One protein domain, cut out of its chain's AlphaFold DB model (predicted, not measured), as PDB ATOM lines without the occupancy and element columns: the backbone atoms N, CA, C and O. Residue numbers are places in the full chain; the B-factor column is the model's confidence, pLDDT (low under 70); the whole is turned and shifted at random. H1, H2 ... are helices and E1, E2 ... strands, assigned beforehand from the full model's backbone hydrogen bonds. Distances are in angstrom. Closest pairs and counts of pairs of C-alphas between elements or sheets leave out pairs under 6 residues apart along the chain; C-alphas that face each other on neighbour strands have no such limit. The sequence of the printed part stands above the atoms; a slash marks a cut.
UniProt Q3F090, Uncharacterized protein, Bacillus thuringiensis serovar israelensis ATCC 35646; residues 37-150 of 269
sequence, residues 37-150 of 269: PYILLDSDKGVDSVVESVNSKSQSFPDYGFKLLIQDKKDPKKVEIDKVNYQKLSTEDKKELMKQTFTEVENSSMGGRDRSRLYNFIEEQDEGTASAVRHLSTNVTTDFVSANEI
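Overview. This is residues 37 to 150 of the 269 residues of an uncharacterized protein of Bacillus thuringiensis serovar israelensis ATCC 35646 (UniProt Q3F090). A small antiparallel sheet of three strands forms a wall with helices H1 and H4 over one face, and the long helix H3 packs on both of them. H5 crosses H3 only just about perpendicular, at 70.1 degrees, H2 follows the sheet's inner strand E3 along the chain, and residues 145 to 150 of H6 stick out from a compact body. The printed part has 114 residues, with six named helices and three named strands in the order E1 H1 E2 E3 H2 H3 H4 H5 H6; the sheet's order is E1, E3, E2, and the class is mostly helix. The whole is compact, with a radius of gyration of the C-alphas of 14.0 A, and elongated, spanning 46 by 29 by 22 A.

Along the chain. E1 is residues 38 to 41, beginning at C-alpha 38 (165.728, 93.413, 167.953). H1, residues 47 to 58, is 16.2 A long. E2 is residues 69 to 72, and E3, residues 77 to 81, is 13.3 A long. H2 is residues 83 to 88. H3, residues 91 to 107, is the longest helix at 24.3 A and begins at C-alpha 91 (146.895, 86.324, 177.691). H4, residues 112 to 125, measures 20.2 A, and H5, residues 127 to 137, 14.9 A. H6, residues 143 to 150, ends at C-alpha 150 (141.685, 84.879, 196.143).

Arrangement. E1 and E3 are antiparallel at 150 degrees, with N 39 and O 79 2.9 A apart, within hydrogen-bond range. E2 and E3 form a hairpin at 151 degrees, with N 70 and O 80 2.8 A apart. E1, H1 and E2 make a split strand-helix-strand unit, two strands running the same way with E3 between them, and its crossover is right-handed. H1 and H4 are on the same face of the sheet, giving two layers, helices over strands, at heights over the sheet of 8.1 A and 9.2 A. H3, the hub, touches H1 at a shallow tilt of 25 degrees, opposite ways, closest at the C-alphas of Val 54 and Thr 101, 5.8 A. H3 and H4 form a helical hairpin, touching with residues 102 to 106 and 115 to 119 alone, closest at the C-alphas of Val 105 and Arg 115, 6.3 A. H3 and H5 touch, only just about perpendicular at 70.1 degrees, closest at the C-alphas of Lys 95 and Thr 129, 5.8 A. H2 is close to H3 but not clearly touching, with the C-alphas of Tyr 86 and Lys 94 7.1 A apart. H6 touches no helix. Every O i to N i+4 pair is within range in H1, H3, H4, H5 and H6, but 1 of 2 in H2.

Size, cuts and confidence. The C-alphas farthest apart, of Asp 75 and Ile 150, are 46.5 A apart. The printed part has no cut and no long link. Mean pLDDT of the printed part is 73.3; residues 134 to 150 are among those under 70, and H6 has a mean of 44.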
ATOM      1  N   PRO A  37     162.424  90.184 166.614       79.31
ATOM      2  CA  PRO A  37     162.652  91.618 166.556       79.31
ATOM      3  C   PRO A  37     163.794  91.974 167.509       79.31
ATOM      4  O   PRO A  37     163.940  91.353 168.565       79.31
ATOM      5  N   TYR A  38     164.595  92.975 167.145       82.00
ATOM      6  CA  TYR A  38     165.728  93.413 167.953       82.00
ATOM      7  C   TYR A  38     165.864  94.930 167.997       82.00
ATOM      8  O   TYR A  38     165.466  95.629 167.064       82.00
ATOM      9  N   ILE A  39     166.504  95.417 169.056       81.50
ATOM     10  CA  ILE A  39     166.943  96.801 169.208       81.50
ATOM     11  C   ILE A  39     168.442  96.853 169.504       81.50
ATOM     12  O   ILE A  39     169.002  95.940 170.112       81.50
ATOM     13  N   LEU A  40     169.093  97.921 169.045       80.75
ATOM     14  CA  LEU A  40     170.476  98.246 169.381       80.75
ATOM     15  C   LEU A  40     170.475  99.293 170.498       80.75
ATOM     16  O   LEU A  40     169.807 100.324 170.379       80.75
ATOM     17  N   LEU A  41     171.200  99.015 171.576       79.00
ATOM     18  CA  LEU A  41     171.366  99.921 172.709       79.00
ATOM     19  C   LEU A  41     172.794 100.470 172.720       79.00
ATOM     20  O   LEU A  41     173.748  99.722 172.507       79.00
ATOM     21  N   ASP A  42     172.926 101.776 172.977       69.12
ATOM     22  CA  ASP A  42     174.202 102.502 172.863       69.12
ATOM     23  C   ASP A  42     175.030 102.451 174.167       69.12
ATOM     24  O   ASP A  42     176.174 102.903 174.189       69.12
ATOM     25  N   SER A  43     174.461 101.964 175.280       63.94
ATOM     26  CA  SER A  43     175.086 101.990 176.612       63.94
ATOM     27  C   SER A  43     175.112 100.622 177.287       63.94
ATOM     28  O   SER A  43     174.108  99.914 177.358       63.94
ATOM     29  N   ASP A  44     176.259 100.296 177.886       61.84
ATOM     30  CA  ASP A  44     176.505  99.013 178.548       61.84
ATOM     31  C   ASP A  44     175.900  98.878 179.949       61.84
ATOM     32  O   ASP A  44     175.831  97.764 180.473       61.84
ATOM     33  N   LYS A  45     175.492  99.982 180.581       70.62
ATOM     34  CA  LYS A  45     175.139 100.000 182.010       70.62
ATOM     35  C   LYS A  45     173.685  99.584 182.237       70.62
ATOM     36  O   LYS A  45     172.779 100.150 181.639       70.62
ATOM     37  N   GLY A  46     173.466  98.611 183.124       72.56
ATOM     38  CA  GLY A  46     172.139  98.197 183.602       72.56
ATOM     39  C   GLY A  46     171.336  97.285 182.665       72.56
ATOM     40  O   GLY A  46     170.389  96.651 183.123       72.56
ATOM     41  N   VAL A  47     171.721  97.160 181.389       80.25
ATOM     42  CA  VAL A  47     171.045  96.275 180.415       80.25
ATOM     43  C   VAL A  47     171.136  94.815 180.853       80.25
ATOM     44  O   VAL A  47     170.132  94.111 180.866       80.25
ATOM     45  N   ASP A  48     172.325  94.385 181.275       81.44
ATOM     46  CA  ASP A  48     172.594  92.990 181.639       81.44
ATOM     47  C   ASP A  48     171.726  92.562 182.836       81.44
ATOM     48  O   ASP A  48     171.101  91.506 182.797       81.44
ATOM     49  N   SER A  49     171.586  93.429 183.848       82.00
ATOM     50  CA  SER A  49     170.724  93.165 185.009       82.00
ATOM     51  C   SER A  49     169.246  93.070 184.639       82.00
ATOM     52  O   SER A  49     168.550  92.210 185.162       82.00
ATOM     53  N   VAL A  50     168.762  93.910 183.715       83.69
ATOM     54  CA  VAL A  50     167.362  93.842 183.258       83.69
ATOM     55  C   VAL A  50     167.117  92.547 182.500       83.69
ATOM     56  O   VAL A  50     166.141  91.851 182.767       83.69
ATOM     57  N   VAL A  51     168.016  92.191 181.581       85.00
ATOM     58  CA  VAL A  51     167.916  90.954 180.800       85.00
ATOM     59  C   VAL A  51     167.945  89.730 181.718       85.00
ATOM     60  O   VAL A  51     167.152  88.809 181.529       85.00
ATOM     61  N   GLU A  52     168.815  89.710 182.727       84.88
ATOM     62  CA  GLU A  52     168.893  88.620 183.706       84.88
ATOM     63  C   GLU A  52     167.639  88.537 184.587       84.88
ATOM     64  O   GLU A  52     167.047  87.458 184.679       84.88
ATOM     65  N   SER A  53     167.178  89.655 185.164       81.88
ATOM     66  CA  SER A  53     165.956  89.703 185.979       81.88
ATOM     67  C   SER A  53     164.735  89.231 185.192       81.88
ATOM     68  O   SER A  53     164.016  88.329 185.631       81.88
ATOM     69  N   VAL A  54     164.534  89.768 183.986       84.00
ATOM     70  CA  VAL A  54     163.399  89.421 183.121       84.00
ATOM     71  C   VAL A  54     163.448  87.949 182.711       84.00
ATOM     72  O   VAL A  54     162.438  87.247 182.785       84.00
ATOM     73  N   ASN A  55     164.623  87.439 182.334       87.38
ATOM     74  CA  ASN A  55     164.765  86.040 181.943       87.38
ATOM     75  C   ASN A  55     164.580  85.072 183.111       87.38
ATOM     76  O   ASN A  55     163.956  84.034 182.918       87.38
ATOM     77  N   SER A  56     165.066  85.406 184.309       83.44
ATOM     78  CA  SER A  56     164.879  84.562 185.496       83.44
ATOM     79  C   SER A  56     163.394  84.316 185.784       83.44
ATOM     80  O   SER A  56     162.989  83.195 186.100       83.44
ATOM     81  N   LYS A  57     162.559  85.343 185.582       77.75
ATOM     82  CA  LYS A  57     161.113  85.253 185.769       77.75
ATOM     83  C   LYS A  57     160.419  84.580 184.591       77.75
ATOM     84  O   LYS A  57     159.578  83.716 184.818       77.75
ATOM     85  N   SER A  58     160.813  84.895 183.357       80.56
ATOM     86  CA  SER A  58     160.331  84.211 182.146       80.56
ATOM     87  C   SER A  58     160.541  82.689 182.222       80.56
ATOM     88  O   SER A  58     159.685  81.905 181.822       80.56
ATOM     89  N   GLN A  59     161.648  82.259 182.830       81.75
ATOM     90  CA  GLN A  59     161.963  80.850 183.053       81.75
ATOM     91  C   GLN A  59     161.188  80.209 184.216       81.75
ATOM     92  O   GLN A  59     161.137  78.985 184.296       81.75
ATOM     93  N   SER A  60     160.576  81.005 185.099       74.75
ATOM     94  CA  SER A  60     159.767  80.510 186.222       74.75
ATOM     95  C   SER A  60     158.334  80.124 185.834       74.75
ATOM     96  O   SER A  60     157.631  79.526 186.648       74.75
ATOM     97  N   PHE A  61     157.895  80.448 184.611       67.19
ATOM     98  CA  PHE A  61     156.559  80.096 184.136       67.19
ATOM     99  C   PHE A  61     156.456  78.592 183.816       67.19
ATOM    100  O   PHE A  61     157.317  78.062 183.103       67.19
ATOM    101  N   PRO A  62     155.399  77.911 184.302       54.72
ATOM    102  CA  PRO A  62     155.291  76.452 184.280       54.72
ATOM    103  C   PRO A  62     155.152  75.832 182.882       54.72
ATOM    104  O   PRO A  62     155.503  74.666 182.720       54.72
ATOM    105  N   ASP A  63     154.705  76.589 181.875       53.12
ATOM    106  CA  ASP A  63     154.345  75.996 180.581       53.12
ATOM    107  C   ASP A  63     155.473  75.987 179.531       53.12
ATOM    108  O   ASP A  63     155.434  75.155 178.625       53.12
ATOM    109  N   TYR A  64     156.494  76.860 179.623       54.78
ATOM    110  CA  TYR A  64     157.473  77.002 178.522       54.78
ATOM    111  C   TYR A  64     158.926  77.355 178.896       54.78
ATOM    112  O   TYR A  64     159.797  77.188 178.042       54.78
ATOM    113  N   GLY A  65     159.232  77.810 180.121       66.25
ATOM    114  CA  GLY A  65     160.616  77.949 180.616       66.25
ATOM    115  C   GLY A  65     161.614  78.675 179.689       66.25
ATOM    116  O   GLY A  65     162.774  78.265 179.595       66.25
ATOM    117  N   PHE A  66     161.187  79.717 178.966       77.25
ATOM    118  CA  PHE A  66     161.991  80.363 177.916       77.25
ATOM    119  C   PHE A  66     162.609  81.691 178.375       77.25
ATOM    120  O   PHE A  66     162.220  82.257 179.395       77.25
ATOM    121  N   LYS A  67     163.587  82.195 177.615       81.75
ATOM    122  CA  LYS A  67     164.187  83.522 177.821       81.75
ATOM    123  C   LYS A  67     163.452  84.544 176.958       81.75
ATOM    124  O   LYS A  67     163.494  84.425 175.738       81.75
ATOM    125  N   LEU A  68     162.807  85.531 177.575       81.56
ATOM    126  CA  LEU A  68     162.113  86.592 176.846       81.56
ATOM    127  C   LEU A  68     163.094  87.506 176.102       81.56
ATOM    128  O   LEU A  68     162.852  87.830 174.942       81.56
ATOM    129  N   LEU A  69     164.181  87.912 176.764       83.56
ATOM    130  CA  LEU A  69     165.172  88.839 176.219       83.56
ATOM    131  C   LEU A  69     166.469  88.093 175.900       83.56
ATOM    132  O   LEU A  69     167.122  87.545 176.787       83.56
ATOM    133  N   ILE A  70     166.873  88.085 174.636       81.88
ATOM    134  CA  ILE A  70     168.133  87.492 174.185       81.88
ATOM    135  C   ILE A  70     169.101  88.631 173.889       81.88
ATOM    136  O   ILE A  70     168.836  89.468 173.037       81.88
ATOM    137  N   GLN A  71     170.228  88.669 174.590       79.50
ATOM    138  CA  GLN A  71     171.224  89.722 174.423       79.50
ATOM    139  C   GLN A  71     172.473  89.193 173.710       79.50
ATOM    140  O   GLN A  71     173.087  88.229 174.175       79.50
ATOM    141  N   ASP A  72     172.897  89.864 172.635       75.31
ATOM    142  CA  ASP A  72     174.257  89.754 172.100       75.31
ATOM    143  C   ASP A  72     175.148  90.798 172.793       75.31
ATOM    144  O   ASP A  72     174.835  91.989 172.827       75.31
ATOM    145  N   LYS A  73     176.261  90.337 173.377       68.69
ATOM    146  CA  LYS A  73     177.213  91.166 174.138       68.69
ATOM    147  C   LYS A  73     178.213  91.912 173.242       68.69
ATOM    148  O   LYS A  73     179.151  92.513 173.758       68.69
ATOM    149  N   LYS A  74     178.059  91.841 171.918       65.75
ATOM    150  CA  LYS A  74     178.844  92.633 170.962       65.75
ATOM    151  C   LYS A  74     178.331  94.070 170.929       65.75
ATOM    152  O   LYS A  74     177.128  94.276 170.944       65.75
ATOM    153  N   ASP A  75     179.244  95.032 170.872       58.50
ATOM    154  CA  ASP A  75     178.936  96.460 170.751       58.50
ATOM    155  C   ASP A  75     178.592  96.804 169.280       58.50
ATOM    156  O   ASP A  75     179.384  96.446 168.395       58.50
ATOM    157  N   PRO A  76     177.440  97.439 168.968       59.84
ATOM    158  CA  PRO A  76     176.355  97.863 169.867       59.84
ATOM    159  C   PRO A  76     175.503  96.702 170.390       59.84
ATOM    160  O   PRO A  76     175.098  95.825 169.619       59.84
ATOM    161  N   LYS A  77     175.186  96.732 171.696       71.44
ATOM    162  CA  LYS A  77     174.445  95.670 172.397       71.44
ATOM    163  C   LYS A  77     173.094  95.430 171.728       71.44
ATOM    164  O   LYS A  77     172.199  96.277 171.780       71.44
ATOM    165  N   LYS A  78     172.938  94.250 171.130       79.31
ATOM    166  CA  LYS A  78     171.702  93.821 170.469       79.31
ATOM    167  C   LYS A  78     170.819  93.090 171.474       79.31
ATOM    168  O   LYS A  78     171.231  92.060 172.000       79.31
ATOM    169  N   VAL A  79     169.616  93.597 171.723       82.38
ATOM    170  CA  VAL A  79     168.600  92.925 172.548       82.38
ATOM    171  C   VAL A  79     167.464  92.474 171.642       82.38
ATOM    172  O   VAL A  79     166.845  93.292 170.968       82.38
ATOM    173  N   GLU A  80     167.202  91.174 171.615       85.25
ATOM    174  CA  GLU A  80     166.135  90.538 170.848       85.25
ATOM    175  C   GLU A  80     165.020  90.049 171.774       85.25
ATOM    176  O   GLU A  80     165.284  89.637 172.905       85.25
ATOM    177  N   ILE A  81     163.781  90.050 171.284       83.50
ATOM    178  CA  ILE A  81     162.639  89.453 171.987       83.50
ATOM    179  C   ILE A  81     162.301  88.114 171.340       83.50
ATOM    180  O   ILE A  81     162.056  88.054 170.133       83.50
ATOM    181  N   ASP A  82     162.225  87.049 172.140       81.00
ATOM    182  CA  ASP A  82     161.726  85.745 171.693       81.00
ATOM    183  C   ASP A  82     160.204  85.797 171.496       81.00
ATOM    184  O   ASP A  82     159.403  85.346 172.319       81.00
ATOM    185  N   LYS A  83     159.799  86.399 170.374       77.19
ATOM    186  CA  LYS A  83     158.394  86.614 170.030       77.19
ATOM    187  C   LYS A  83     157.671  85.291 169.809       77.19
ATOM    188  O   LYS A  83     156.483  85.195 170.093       77.19
ATOM    189  N   VAL A  84     158.366  84.267 169.317       75.69
ATOM    190  CA  VAL A  84     157.761  82.966 169.012       75.69
ATOM    191  C   VAL A  84     157.289  82.282 170.287       75.69
ATOM    192  O   VAL A  84     156.162  81.790 170.327       75.69
ATOM    193  N   ASN A  85     158.120  82.253 171.328       77.38
ATOM    194  CA  ASN A  85     157.728  81.647 172.596       77.38
ATOM    195  C   ASN A  85     156.837  82.576 173.423       77.38
ATOM    196  O   ASN A  85     155.855  82.106 173.993       77.38
ATOM    197  N   TYR A  86     157.068  83.891 173.369       77.12
ATOM    198  CA  TYR A  86     156.169  84.872 173.976       77.12
ATOM    199  C   TYR A  86     154.737  84.760 173.435       77.12
ATOM    200  O   TYR A  86     153.784  84.785 174.204       77.12
ATOM    201  N   GLN A  87     154.544  84.566 172.126       76.25
ATOM    202  CA  GLN A  87     153.200  84.476 171.548       76.25
ATOM    203  C   GLN A  87     152.427  83.208 171.940       76.25
ATOM    204  O   GLN A  87     151.198  83.240 171.895       76.25
ATOM    205  N   LYS A  88     153.117  82.137 172.359       74.94
ATOM    206  CA  LYS A  88     152.500  80.889 172.847       74.94
ATOM    207  C   LYS A  88     151.958  80.997 174.273       74.94
ATOM    208  O   LYS A  88     151.188  80.133 174.680       74.94
ATOM    209  N   LEU A  89     152.366  82.023 175.019       69.88
ATOM    210  CA  LEU A  89     151.866  82.280 176.365       69.88
ATOM    211  C   LEU A  89     150.373  82.621 176.355       69.88
ATOM    212  O   LEU A  89     149.857  83.201 175.390       69.88
ATOM    213  N   SER A  90     149.693  82.303 177.458       75.00
ATOM    214  CA  SER A  90     148.321  82.750 177.677       75.00
ATOM    215  C   SER A  90     148.263  84.278 177.791       75.00
ATOM    216  O   SER A  90     149.259  84.940 178.089       75.00
ATOM    217  N   THR A  91     147.089  84.870 177.559       71.81
ATOM    218  CA  THR A  91     146.895  86.324 177.691       71.81
ATOM    219  C   THR A  91     147.246  86.832 179.095       71.81
ATOM    220  O   THR A  91     147.716  87.957 179.230       71.81
ATOM    221  N   GLU A  92     147.048  86.012 180.130       67.00
ATOM    222  CA  GLU A  92     147.379  86.372 181.512       67.00
ATOM    223  C   GLU A  92     148.891  86.329 181.758       67.00
ATOM    224  O   GLU A  92     149.459  87.304 182.247       67.00
ATOM    225  N   ASP A  93     149.568  85.268 181.307       77.06
ATOM    226  CA  ASP A  93     151.028  85.153 181.435       77.06
ATOM    227  C   ASP A  93     151.750  86.257 180.651       77.06
ATOM    228  O   ASP A  93     152.751  86.802 181.115       77.06
ATOM    229  N   LYS A  94     151.218  86.643 179.479       79.81
ATOM    230  CA  LYS A  94     151.710  87.794 178.704       79.81
ATOM    231  C   LYS A  94     151.617  89.085 179.511       79.81
ATOM    232  O   LYS A  94     152.595  89.827 179.571       79.81
ATOM    233  N   LYS A  95     150.476  89.346 180.161       79.50
ATOM    234  CA  LYS A  95     150.280  90.534 181.009       79.50
ATOM    235  C   LYS A  95     151.212  90.532 182.219       79.50
ATOM    236  O   LYS A  95     151.829  91.559 182.494       79.50
ATOM    237  N   GLU A  96     151.345  89.406 182.923       80.75
ATOM    238  CA  GLU A  96     152.229  89.285 184.091       80.75
ATOM    239  C   GLU A  96     153.696  89.504 183.697       80.75
ATOM    240  O   GLU A  96     154.395  90.326 184.299       80.75
ATOM    241  N   LEU A  97     154.146  88.830 182.638       84.12
ATOM    242  CA  LEU A  97     155.508  88.946 182.130       84.12
ATOM    243  C   LEU A  97     155.803  90.362 181.614       84.12
ATOM    244  O   LEU A  97     156.869  90.906 181.906       84.12
ATOM    245  N   MET A  98     154.864  90.993 180.905       86.19
ATOM    246  CA  MET A  98     154.988  92.371 180.415       86.19
ATOM    247  C   MET A  98     155.046  93.384 181.568       86.19
ATOM    248  O   MET A  98     155.907  94.261 181.578       86.19
ATOM    249  N   LYS A  99     154.190  93.232 182.589       84.12
ATOM    250  CA  LYS A  99     154.199  94.072 183.799       84.12
ATOM    251  C   LYS A  99     155.532  93.997 184.534       84.12
ATOM    252  O   LYS A  99     156.088  95.034 184.901       84.12
ATOM    253  N   GLN A 100     156.055  92.788 184.728       82.62
ATOM    254  CA  GLN A 100     157.366  92.607 185.342       82.62
ATOM    255  C   GLN A 100     158.455  93.239 184.480       82.62
ATOM    256  O   GLN A 100     159.294  93.971 184.992       82.62
ATOM    257  N   THR A 101     158.416  93.003 183.170       87.19
ATOM    258  CA  THR A 101     159.407  93.537 182.236       87.19
ATOM    259  C   THR A 101     159.457  95.061 182.287       87.19
ATOM    260  O   THR A 101     160.536  95.631 182.414       87.19
ATOM    261  N   PHE A 102     158.306  95.736 182.282       86.31
ATOM    262  CA  PHE A 102     158.252  97.189 182.440       86.31
ATOM    263  C   PHE A 102     158.768  97.663 183.797       86.31
ATOM    264  O   PHE A 102     159.520  98.631 183.843       86.31
ATOM    265  N   THR A 103     158.452  96.945 184.875       84.50
ATOM    266  CA  THR A 103     158.936  97.264 186.225       84.50
ATOM    267  C   THR A 103     160.463  97.144 186.324       84.50
ATOM    268  O   THR A 103     161.116  98.017 186.891       84.50
ATOM    269  N   GLU A 104     161.054  96.096 185.743       84.62
ATOM    270  CA  GLU A 104     162.509  95.898 185.698       84.62
ATOM    271  C   GLU A 104     163.197  96.956 184.831       84.62
ATOM    272  O   GLU A 104     164.219  97.509 185.228       84.62
ATOM    273  N   VAL A 105     162.623  97.287 183.668       85.81
ATOM    274  CA  VAL A 105     163.148  98.342 182.789       85.81
ATOM    275  C   VAL A 105     163.092  99.706 183.487       85.81
ATOM    276  O   VAL A 105     164.057 100.469 183.412       85.81
ATOM    277  N   GLU A 106     162.010 100.019 184.199       82.94
ATOM    278  CA  GLU A 106     161.825 101.295 184.895       82.94
ATOM    279  C   GLU A 106     162.775 101.455 186.095       82.94
ATOM    280  O   GLU A 106     163.451 102.487 186.205       82.94
ATOM    281  N   ASN A 107     162.902 100.405 186.917       81.75
ATOM    282  CA  ASN A 107     163.789 100.346 188.088       81.75
ATOM    283  C   ASN A 107     165.267 100.100 187.744       81.75
ATOM    284  O   ASN A 107     166.125 100.096 188.630       81.75
ATOM    285  N   SER A 108     165.583  99.884 186.468       81.56
ATOM    286  CA  SER A 108     166.944  99.614 186.028       81.56
ATOM    287  C   SER A 108     167.888 100.798 186.234       81.56
ATOM    288  O   SER A 108     167.513 101.970 186.166       81.56
ATOM    289  N   SER A 109     169.176 100.485 186.377       82.19
ATOM    290  CA  SER A 109     170.262 101.473 186.345       82.19
ATOM    291  C   SER A 109     170.637 101.920 184.920       82.19
ATOM    292  O   SER A 109     171.705 102.502 184.711       82.19
ATOM    293  N   MET A 110     169.781 101.642 183.924       81.12
ATOM    294  CA  MET A 110     170.018 102.000 182.526       81.12
ATOM    295  C   MET A 110     170.002 103.517 182.317       81.12
ATOM    296  O   MET A 110     169.273 104.264 182.973       81.12
ATOM    297  N   GLY A 111     170.784 103.987 181.341       78.50
ATOM    298  CA  GLY A 111     170.724 105.380 180.904       78.50
ATOM    299  C   GLY A 111     169.317 105.732 180.411       78.50
ATOM    300  O   GLY A 111     168.698 104.949 179.695       78.50
ATOM    301  N   GLY A 112     168.805 106.920 180.755       77.94
ATOM    302  CA  GLY A 112     167.412 107.298 180.468       77.94
ATOM    303  C   GLY A 112     166.999 107.159 178.993       77.94
ATOM    304  O   GLY A 112     165.858 106.800 178.714       77.94
ATOM    305  N   ARG A 113     167.942 107.365 178.061       76.62
ATOM    306  CA  ARG A 113     167.749 107.153 176.618       76.62
ATOM    307  C   ARG A 113     167.526 105.678 176.272       76.62
ATOM    308  O   ARG A 113     166.540 105.365 175.614       76.62
ATOM    309  N   ASP A 114     168.415 104.786 176.705       81.69
ATOM    310  CA  ASP A 114     168.320 103.351 176.401       81.69
ATOM    311  C   ASP A 114     167.150 102.697 177.126       81.69
ATOM    312  O   ASP A 114     166.484 101.837 176.559       81.69
ATOM    313  N   ARG A 115     166.834 103.165 178.338       82.94
ATOM    314  CA  ARG A 115     165.637 102.751 179.073       82.94
ATOM    315  C   ARG A 115     164.364 103.065 178.292       82.94
ATOM    316  O   ARG A 115     163.544 102.179 178.099       82.94
ATOM    317  N   SER A 116     164.216 104.300 177.807       79.75
ATOM    318  CA  SER A 116     163.048 104.691 177.008       79.75
ATOM    319  C   SER A 116     162.977 103.925 175.686       79.75
ATOM    320  O   SER A 116     161.900 103.488 175.297       79.75
ATOM    321  N   ARG A 117     164.118 103.703 175.023       82.81
ATOM    322  CA  ARG A 117     164.192 102.902 173.794       82.81
ATOM    323  C   ARG A 117     163.774 101.453 174.017       82.81
ATOM    324  O   ARG A 117     162.971 100.945 173.247       82.81
ATOM    325  N   LEU A 118     164.293 100.805 175.060       84.50
ATOM    326  CA  LEU A 118     163.953  99.424 175.396       84.50
ATOM    327  C   LEU A 118     162.478  99.302 175.796       84.50
ATOM    328  O   LEU A 118     161.799  98.389 175.339       84.50
ATOM    329  N   TYR A 119     161.977 100.246 176.592       84.06
ATOM    330  CA  TYR A 119     160.576 100.300 177.001       84.06
ATOM    331  C   TYR A 119     159.630 100.411 175.793       84.06
ATOM    332  O   TYR A 119     158.751  99.568 175.630       84.06
ATOM    333  N   ASN A 120     159.872 101.380 174.903       81.81
ATOM    334  CA  ASN A 120     159.070 101.572 173.690       81.81
ATOM    335  C   ASN A 120     159.193 100.376 172.736       81.81
ATOM    336  O   ASN A 120     158.208  99.939 172.160       81.81
ATOM    337  N   PHE A 121     160.389  99.801 172.603       86.50
ATOM    338  CA  PHE A 121     160.607  98.629 171.761       86.50
ATOM    339  C   PHE A 121     159.786  97.420 172.219       86.50
ATOM    340  O   PHE A 121     159.201  96.730 171.383       86.50
ATOM    341  N   ILE A 122     159.740  97.166 173.531       85.44
ATOM    342  CA  ILE A 122     158.957  96.075 174.126       85.44
ATOM    343  C   ILE A 122     157.458  96.335 173.948       85.44
ATOM    344  O   ILE A 122     156.725  95.424 173.568       85.44
ATOM    345  N   GLU A 123     157.014  97.573 174.164       79.31
ATOM    346  CA  GLU A 123     155.631  97.992 173.928       79.31
ATOM    347  C   GLU A 123     155.200  97.785 172.471       79.31
ATOM    348  O   GLU A 123     154.158  97.185 172.222       79.31
ATOM    349  N   GLU A 124     156.015  98.211 171.506       81.31
ATOM    350  CA  GLU A 124     155.733  98.061 170.074       81.31
ATOM    351  C   GLU A 124     155.587  96.590 169.648       81.31
ATOM    352  O   GLU A 124     154.955  96.296 168.631       81.31
ATOM    353  N   GLN A 125     156.148  95.637 170.405       81.94
ATOM    354  CA  GLN A 125     155.989  94.216 170.086       81.94
ATOM    355  C   GLN A 125     154.605  93.662 170.431       81.94
ATOM    356  O   GLN A 125     154.191  92.680 169.798       81.94
ATOM    357  N   ASP A 126     153.921  94.254 171.414       74.56
ATOM    358  CA  ASP A 126     152.602  93.842 171.895       74.56
ATOM    359  C   ASP A 126     151.862  95.015 172.570       74.56
ATOM    360  O   ASP A 126     151.691  95.072 173.792       74.56
ATOM    361  N   GLU A 127     151.413  95.956 171.736       74.69
ATOM    362  CA  GLU A 127     150.731  97.186 172.157       74.69
ATOM    363  C   GLU A 127     149.445  96.896 172.949       74.69
ATOM    364  O   GLU A 127     149.131  97.582 173.922       74.69
ATOM    365  N   GLY A 128     148.717  95.834 172.580       71.81
ATOM    366  CA  GLY A 128     147.481  95.430 173.252       71.81
ATOM    367  C   GLY A 128     147.721  95.002 174.700       71.81
ATOM    368  O   GLY A 128     147.050  95.488 175.615       71.81
ATOM    369  N   THR A 129     148.712  94.134 174.929       75.56
ATOM    370  CA  THR A 129     149.093  93.718 176.286       75.56
ATOM    371  C   THR A 129     149.723  94.873 177.063       75.56
ATOM    372  O   THR A 129     149.399  95.064 178.235       75.56
ATOM    373  N   ALA A 130     150.580  95.679 176.428       72.31
ATOM    374  CA  ALA A 130     151.224  96.825 177.067       72.31
ATOM    375  C   ALA A 130     150.208  97.880 177.539       72.31
ATOM    376  O   ALA A 130     150.289  98.361 178.671       72.31
ATOM    377  N   SER A 131     149.207  98.186 176.710       67.25
ATOM    378  CA  SER A 131     148.092  99.068 177.062       67.25
ATOM    379  C   SER A 131     147.272  98.502 178.227       67.25
ATOM    380  O   SER A 131     147.035  99.198 179.215       67.25
ATOM    381  N   ALA A 132     146.926  97.208 178.188       69.25
ATOM    382  CA  ALA A 132     146.220  96.551 179.287       69.25
ATOM    383  C   ALA A 132     147.010  96.620 180.608       69.25
ATOM    384  O   ALA A 132     146.453  96.973 181.646       69.25
ATOM    385  N   VAL A 133     148.317  96.350 180.575       76.00
ATOM    386  CA  VAL A 133     149.207  96.451 181.744       76.00
ATOM    387  C   VAL A 133     149.282  97.877 182.279       76.00
ATOM    388  O   VAL A 133     149.289  98.061 183.498       76.00
ATOM    389  N   ARG A 134     149.294  98.896 181.413       67.94
ATOM    390  CA  ARG A 134     149.217 100.295 181.850       67.94
ATOM    391  C   ARG A 134     147.902 100.590 182.540       67.94
ATOM    392  O   ARG A 134     147.928 101.083 183.655       67.94
ATOM    393  N   HIS A 135     146.770 100.230 181.945       60.72
ATOM    394  CA  HIS A 135     145.465 100.434 182.577       60.72
ATOM    395  C   HIS A 135     145.362  99.750 183.950       60.72
ATOM    396  O   HIS A 135     144.798 100.330 184.876       60.72
ATOM    397  N   LEU A 136     145.985  98.580 184.111       57.44
ATOM    398  CA  LEU A 136     146.101  97.883 185.395       57.44
ATOM    399  C   LEU A 136     147.049  98.593 186.381       57.44
ATOM    400  O   LEU A 136     146.776  98.640 187.580       57.44
ATOM    401  N   SER A 137     148.156  99.157 185.892       58.38
ATOM    402  CA  SER A 137     149.192  99.808 186.712       58.38
ATOM    403  C   SER A 137     148.822 101.228 187.147       58.38
ATOM    404  O   SER A 137     149.253 101.667 188.209       58.38
ATOM    405  N   THR A 138     148.008 101.944 186.366       50.31
ATOM    406  CA  THR A 138     147.674 103.351 186.633       50.31
ATOM    407  C   THR A 138     146.604 103.516 187.723       50.31
ATOM    408  O   THR A 138     146.481 104.621 188.233       50.31
ATOM    409  N   ASN A 139     145.857 102.467 188.124       45.44
ATOM    410  CA  ASN A 139     144.786 102.600 189.135       45.44
ATOM    411  C   ASN A 139     144.503 101.389 190.069       45.44
ATOM    412  O   ASN A 139     143.593 101.500 190.885       45.44
ATOM    413  N   VAL A 140     145.206 100.240 190.005       46.38
ATOM    414  CA  VAL A 140     144.745  99.010 190.717       46.38
ATOM    415  C   VAL A 140     145.876  98.146 191.315       46.38
ATOM    416  O   VAL A 140     145.772  96.924 191.414       46.38
ATOM    417  N   THR A 141     147.003  98.732 191.720       44.72
ATOM    418  CA  THR A 141     148.182  97.927 192.109       44.72
ATOM    419  C   THR A 141     148.027  97.184 193.447       44.72
ATOM    420  O   THR A 141     148.685  96.165 193.637       44.72
ATOM    421  N   THR A 142     147.132  97.618 194.344       43.22
ATOM    422  CA  THR A 142     146.972  97.005 195.683       43.22
ATOM    423  C   THR A 142     145.783  96.034 195.775       43.22
ATOM    424  O   THR A 142     145.888  94.999 196.434       43.22
ATOM    425  N   ASP A 143     144.687  96.296 195.053       41.94
ATOM    426  CA  ASP A 143     143.481  95.449 195.103       41.94
ATOM    427  C   ASP A 143     143.522  94.267 194.123       41.94
ATOM    428  O   ASP A 143     142.942  93.219 194.406       41.94
ATOM    429  N   PHE A 144     144.254  94.363 193.005       41.91
ATOM    430  CA  PHE A 144     144.313  93.267 192.029       41.91
ATOM    431  C   PHE A 144     145.188  92.095 192.492       41.91
ATOM    432  O   PHE A 144     144.866  90.951 192.197       41.91
ATOM    433  N   VAL A 145     146.267  92.341 193.246       43.53
ATOM    434  CA  VAL A 145     147.105  91.255 193.797       43.53
ATOM    435  C   VAL A 145     146.314  90.454 194.834       43.53
ATOM    436  O   VAL A 145     146.287  89.228 194.774       43.53
ATOM    437  N   SER A 146     145.565  91.150 195.692       45.00
ATOM    438  CA  SER A 146     144.688  90.539 196.698       45.00
ATOM    439  C   SER A 146     143.493  89.806 196.068       45.00
ATOM    440  O   SER A 146     143.124  88.721 196.515       45.00
ATOM    441  N   ALA A 147     142.910  90.346 194.991       40.25
ATOM    442  CA  ALA A 147     141.841  89.679 194.245       40.25
ATOM    443  C   ALA A 147     142.357  88.453 193.469       40.25
ATOM    444  O   ALA A 147     141.766  87.378 193.548       40.25
ATOM    445  N   ASN A 148     143.483  88.565 192.763       40.81
ATOM    446  CA  ASN A 148     144.051  87.473 191.969       40.81
ATOM    447  C   ASN A 148     144.520  86.292 192.842       40.81
ATOM    448  O   ASN A 148     144.383  85.138 192.444       40.81
ATOM    449  N   GLU A 149     145.006  86.542 194.062       50.75
ATOM    450  CA  GLU A 149     145.337  85.480 195.025       50.75
ATOM    451  C   GLU A 149     144.096  84.751 195.565       50.75
ATOM    452  O   GLU A 149     144.135  83.533 195.749       50.75
ATOM    453  N   ILE A 150     142.976  85.461 195.739       50.34
ATOM    454  CA  ILE A 150     141.685  84.879 196.143       50.34
ATOM    455  C   ILE A 150     141.049  84.065 195.008       50.34
ATOM    456  O   ILE A 150     140.437  83.029 195.274       50.34
TER     457      ILE A 150